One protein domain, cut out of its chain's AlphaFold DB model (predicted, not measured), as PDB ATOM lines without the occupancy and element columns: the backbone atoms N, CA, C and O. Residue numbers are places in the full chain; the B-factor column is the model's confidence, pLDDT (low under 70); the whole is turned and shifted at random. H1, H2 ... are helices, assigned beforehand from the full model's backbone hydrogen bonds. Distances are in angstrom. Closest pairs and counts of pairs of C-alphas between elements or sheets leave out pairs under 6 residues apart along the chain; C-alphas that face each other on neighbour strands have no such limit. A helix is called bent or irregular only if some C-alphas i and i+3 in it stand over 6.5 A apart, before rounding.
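This is residues 89 to 128 of the 128 residues of an uncharacterized protein of Burkholderia sp. SRS-25 (UniProt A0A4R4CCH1). Two helices form an open L: the long arm is H1, the short arm is H2, and the tight link of residues 114 and 115 makes the corner. The arms do not fold back on each other, the L is nearly flat, and there is no core. The printed part has 40 residues with two named helices, H1 then H2, and no named strand; its class is all helix, with 33 residues in the helices. It is extended, with a radius of gyration of the C-alphas of 16.3 A, and the C-alphas span 51 by 21 by 5 A.

From Tyr 89 the backbone enters H1, residues 92 to 113, the longest helix. A tight link of 2 residues, Phe 114 and Pro 115, leads to H2, residues 116 to 126. H1 and H2 are apart: no C-alpha of the one is within 8 A of the other. Residues 89 to 128 stand free, with no C-alpha 8 or more residues away along the chain within 10 A. In both H1 and H2 every O i to N i+4 pair is within hydrogen-bond range.

H1 runs from C-alpha 92 at (-14.507, 54.653, 48.365) to C-alpha 113 at (-37.129, 45.013, 29.170), 31.2 A from first to last C-alpha. H2 runs from C-alpha 116 at (-42.963, 38.771, 30.837) to C-alpha 126 at (-48.335, 28.296, 41.829), 16.1 A. Along H1 z falls from 48.365 to 29.170, and along H2 it rises from 30.837 to 41.829. Neither helix is bent or irregular.

The two C-alphas farthest apart are those of Ala 90 and Thr 127, 50.7 A. The printed part has no cut, and it ends at Lys 128, the chain's last residue. The mean pLDDT of the printed part is 73.6, with 81 for H1 and 65 for H2. Confidence is low, under 70, at residue 89, residues 114 to 123 and residues 125 to 128.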
ATOM      1  N   TYR A  89      -9.292  56.408  50.702       69.19
ATOM      2  CA  TYR A  89     -10.371  55.871  51.537       69.19
ATOM      3  C   TYR A  89     -11.604  56.782  51.652       69.19
ATOM      4  O   TYR A  89     -12.720  56.264  51.683       69.19
ATOM      5  N   ALA A  90     -11.439  58.111  51.614       72.88
ATOM      6  CA  ALA A  90     -12.556  59.061  51.626       72.88
ATOM      7  C   ALA A  90     -13.443  58.959  50.371       72.88
ATOM      8  O   ALA A  90     -14.627  59.289  50.413       72.88
ATOM      9  N   TRP A  91     -12.885  58.487  49.254       74.94
ATOM     10  CA  TRP A  91     -13.577  58.351  47.970       74.94
ATOM     11  C   TRP A  91     -14.255  57.002  47.755       74.94
ATOM     12  O   TRP A  91     -15.163  56.902  46.928       74.94
ATOM     13  N   LEU A  92     -13.896  55.973  48.523       77.94
ATOM     14  CA  LEU A  92     -14.507  54.653  48.365       77.94
ATOM     15  C   LEU A  92     -16.028  54.625  48.598       77.94
ATOM     16  O   LEU A  92     -16.695  53.927  47.832       77.94
ATOM     17  N   PRO A  93     -16.611  55.353  49.575       76.50
ATOM     18  CA  PRO A  93     -18.064  55.398  49.735       76.50
ATOM     19  C   PRO A  93     -18.768  55.883  48.462       76.50
ATOM     20  O   PRO A  93     -19.781  55.321  48.054       76.50
ATOM     21  N   TYR A  94     -18.193  56.873  47.776       77.00
ATOM     22  CA  TYR A  94     -18.740  57.417  46.532       77.00
ATOM     23  C   TYR A  94     -18.613  56.434  45.369       77.00
ATOM     24  O   TYR A  94     -19.556  56.276  44.596       77.00
ATOM     25  N   VAL A  95     -17.485  55.720  45.273       81.12
ATOM     26  CA  VAL A  95     -17.311  54.635  44.294       81.12
ATOM     27  C   VAL A  95     -18.349  53.538  44.525       81.12
ATOM     28  O   VAL A  95     -18.969  53.064  43.576       81.12
ATOM     29  N   PHE A  96     -18.590  53.166  45.782       80.12
ATOM     30  CA  PHE A  96     -19.616  52.192  46.129       80.12
ATOM     31  C   PHE A  96     -21.023  52.669  45.735       80.12
ATOM     32  O   PHE A  96     -21.768  51.915  45.113       80.12
ATOM     33  N   VAL A  97     -21.372  53.931  46.004       78.62
ATOM     34  CA  VAL A  97     -22.655  54.518  45.574       78.62
ATOM     35  C   VAL A  97     -22.791  54.530  44.048       78.62
ATOM     36  O   VAL A  97     -23.858  54.204  43.532       78.62
ATOM     37  N   ALA A  98     -21.723  54.836  43.310       83.56
ATOM     38  CA  ALA A  98     -21.732  54.767  41.850       83.56
ATOM     39  C   ALA A  98     -21.970  53.330  41.350       83.56
ATOM     40  O   ALA A  98     -22.796  53.114  40.462       83.56
ATOM     41  N   LEU A  99     -21.312  52.335  41.956       82.69
ATOM     42  CA  LEU A  99     -21.536  50.919  41.645       82.69
ATOM     43  C   LEU A  99     -22.977  50.488  41.949       82.69
ATOM     44  O   LEU A  99     -23.589  49.794  41.136       82.69
ATOM     45  N   LEU A 100     -23.547  50.939  43.071       81.00
ATOM     46  CA  LEU A 100     -24.957  50.710  43.392       81.00
ATOM     47  C   LEU A 100     -25.887  51.330  42.356       81.00
ATOM     48  O   LEU A 100     -26.837  50.677  41.935       81.00
ATOM     49  N   ALA A 101     -25.619  52.564  41.927       83.06
ATOM     50  CA  ALA A 101     -26.419  53.240  40.916       83.06
ATOM     51  C   ALA A 101     -26.378  52.492  39.575       83.06
ATOM     52  O   ALA A 101     -27.418  52.316  38.945       83.06
ATOM     53  N   ILE A 102     -25.207  51.988  39.171       87.62
ATOM     54  CA  ILE A 102     -25.054  51.158  37.969       87.62
ATOM     55  C   ILE A 102     -25.853  49.858  38.108       87.62
ATOM     56  O   ILE A 102     -26.624  49.513  37.212       87.62
ATOM     57  N   GLY A 103     -25.715  49.153  39.235       82.06
ATOM     58  CA  GLY A 103     -26.447  47.913  39.493       82.06
ATOM     59  C   GLY A 103     -27.963  48.121  39.517       82.06
ATOM     60  O   GLY A 103     -28.708  47.352  38.908       82.06
ATOM     61  N   LEU A 104     -28.424  49.197  40.157       82.50
ATOM     62  CA  LEU A 104     -29.833  49.571  40.204       82.50
ATOM     63  C   LEU A 104     -30.350  49.966  38.818       82.50
ATOM     64  O   LEU A 104     -31.423  49.521  38.421       82.50
ATOM     65  N   GLY A 105     -29.580  50.745  38.059       87.81
ATOM     66  CA  GLY A 105     -29.896  51.106  36.680       87.81
ATOM     67  C   GLY A 105     -30.039  49.872  35.794       87.81
ATOM     68  O   GLY A 105     -31.037  49.734  35.091       87.81
ATOM     69  N   TRP A 106     -29.108  48.922  35.894       84.69
ATOM     70  CA  TRP A 106     -29.180  47.647  35.181       84.69
ATOM     71  C   TRP A 106     -30.419  46.840  35.579       84.69
ATOM     72  O   TRP A 106     -31.160  46.375  34.715       84.69
ATOM     73  N   PHE A 107     -30.707  46.735  36.879       78.56
ATOM     74  CA  PHE A 107     -31.908  46.065  37.376       78.56
ATOM     75  C   PHE A 107     -33.197  46.709  36.845       78.56
ATOM     76  O   PHE A 107     -34.105  46.003  36.408       78.56
ATOM     77  N   LEU A 108     -33.277  48.042  36.830       83.19
ATOM     78  CA  LEU A 108     -34.415  48.775  36.276       83.19
ATOM     79  C   LEU A 108     -34.555  48.538  34.768       83.19
ATOM     80  O   LEU A 108     -35.662  48.274  34.300       83.19
ATOM     81  N   VAL A 109     -33.450  48.555  34.018       84.19
ATOM     82  CA  VAL A 109     -33.444  48.243  32.582       84.19
ATOM     83  C   VAL A 109     -33.954  46.824  32.335       84.19
ATOM     84  O   VAL A 109     -34.830  46.640  31.494       84.19
ATOM     85  N   LEU A 110     -33.482  45.825  33.088       77.38
ATOM     86  CA  LEU A 110     -33.987  44.454  32.973       77.38
ATOM     87  C   LEU A 110     -35.467  44.345  33.333       77.38
ATOM     88  O   LEU A 110     -36.211  43.670  32.626       77.38
ATOM     89  N   ARG A 111     -35.905  45.023  34.397       73.25
ATOM     90  CA  ARG A 111     -37.308  45.029  34.823       73.25
ATOM     91  C   ARG A 111     -38.228  45.604  33.745       73.25
ATOM     92  O   ARG A 111     -39.318  45.081  33.539       73.25
ATOM     93  N   VAL A 112     -37.789  46.655  33.054       77.81
ATOM     94  CA  VAL A 112     -38.546  47.289  31.962       77.81
ATOM     95  C   VAL A 112     -38.473  46.466  30.671       77.81
ATOM     96  O   VAL A 112     -39.452  46.399  29.934       77.81
ATOM     97  N   ARG A 113     -37.340  45.809  30.392       75.06
ATOM     98  CA  ARG A 113     -37.129  45.013  29.170       75.06
ATOM     99  C   ARG A 113     -37.725  43.607  29.224       75.06
ATOM    100  O   ARG A 113     -38.074  43.082  28.171       75.06
ATOM    101  N   PHE A 114     -37.861  43.006  30.407       66.19
ATOM    102  CA  PHE A 114     -38.360  41.635  30.589       66.19
ATOM    103  C   PHE A 114     -39.537  41.525  31.583       66.19
ATOM    104  O   PHE A 114     -39.493  40.696  32.496       66.19
ATOM    105  N   PRO A 115     -40.634  42.287  31.416       59.97
ATOM    106  CA  PRO A 115     -41.802  42.179  32.294       59.97
ATOM    107  C   PRO A 115     -42.528  40.821  32.181       59.97
ATOM    108  O   PRO A 115     -43.271  40.451  33.085       59.97
ATOM    109  N   GLY A 116     -42.305  40.060  31.098       59.62
ATOM    110  CA  GLY A 116     -42.963  38.771  30.837       59.62
ATOM    111  C   GLY A 116     -42.492  37.599  31.710       59.62
ATOM    112  O   GLY A 116     -43.315  36.773  32.088       59.62
ATOM    113  N   ARG A 117     -41.212  37.548  32.113       61.31
ATOM    114  CA  ARG A 117     -40.670  36.405  32.882       61.31
ATOM    115  C   ARG A 117     -41.171  36.333  34.323       61.31
ATOM    116  O   ARG A 117     -41.215  35.255  34.898       61.31
ATOM    117  N   LEU A 118     -41.567  37.467  34.908       59.69
ATOM    118  CA  LEU A 118     -42.169  37.502  36.246       59.69
ATOM    119  C   LEU A 118     -43.518  36.768  36.282       59.69
ATOM    120  O   LEU A 118     -43.812  36.121  37.278       59.69
ATOM    121  N   ARG A 119     -44.293  36.815  35.188       61.81
ATOM    122  CA  ARG A 119     -45.570  36.092  35.074       61.81
ATOM    123  C   ARG A 119     -45.375  34.589  34.868       61.81
ATOM    124  O   ARG A 119     -46.150  33.814  35.409       61.81
ATOM    125  N   GLU A 120     -44.335  34.181  34.137       67.62
ATOM    126  CA  GLU A 120     -43.958  32.762  34.014       67.62
ATOM    127  C   GLU A 120     -43.477  32.184  35.350       67.62
ATOM    128  O   GLU A 120     -43.940  31.123  35.748       67.62
ATOM    129  N   LEU A 121     -42.626  32.908  36.086       64.00
ATOM    130  CA  LEU A 121     -42.151  32.501  37.417       64.00
ATOM    131  C   LEU A 121     -43.286  32.393  38.447       64.00
ATOM    132  O   LEU A 121     -43.286  31.485  39.275       64.00
ATOM    133  N   GLU A 122     -44.254  33.311  38.409       67.25
ATOM    134  CA  GLU A 122     -45.431  33.275  39.285       67.25
ATOM    135  C   GLU A 122     -46.360  32.101  38.930       67.25
ATOM    136  O   GLU A 122     -46.852  31.417  39.827       67.25
ATOM    137  N   ALA A 123     -46.524  31.793  37.637       69.12
ATOM    138  CA  ALA A 123     -47.255  30.610  37.185       69.12
ATOM    139  C   ALA A 123     -46.554  29.300  37.594       69.12
ATOM    140  O   ALA A 123     -47.211  28.359  38.034       69.12
ATOM    141  N   GLU A 124     -45.224  29.241  37.516       70.38
ATOM    142  CA  GLU A 124     -44.438  28.059  37.881       70.38
ATOM    143  C   GLU A 124     -44.442  27.799  39.400       70.38
ATOM    144  O   GLU A 124     -44.554  26.652  39.832       70.38
ATOM    145  N   LEU A 125     -44.408  28.855  40.225       66.94
ATOM    146  CA  LEU A 125     -44.498  28.749  41.689       66.94
ATOM    147  C   LEU A 125     -45.886  28.333  42.193       66.94
ATOM    148  O   LEU A 125     -45.974  27.706  43.241       66.94
ATOM    149  N   LEU A 126     -46.959  28.677  41.476       69.38
ATOM    150  CA  LEU A 126     -48.335  28.296  41.829       69.38
ATOM    151  C   LEU A 126     -48.719  26.888  41.343       69.38
ATOM    152  O   LEU A 126     -49.780  26.387  41.709       69.38
ATOM    153  N   THR A 127     -47.873  26.258  40.522       65.19
ATOM    154  CA  THR A 127     -48.102  24.910  39.970       65.19
ATOM    155  C   THR A 127     -47.436  23.806  40.814       65.19
ATOM    156  O   THR A 127     -47.627  22.622  40.538       65.19
ATOM    157  N   LYS A 128     -46.672  24.163  41.855       44.75
ATOM    158  CA  LYS A 128     -45.982  23.235  42.768       44.75
ATOM    159  C   LYS A 128     -46.522  23.329  44.189       44.75
ATOM    160  O   LYS A 128     -46.602  22.261  44.830       44.75
TER     161      LYS A 128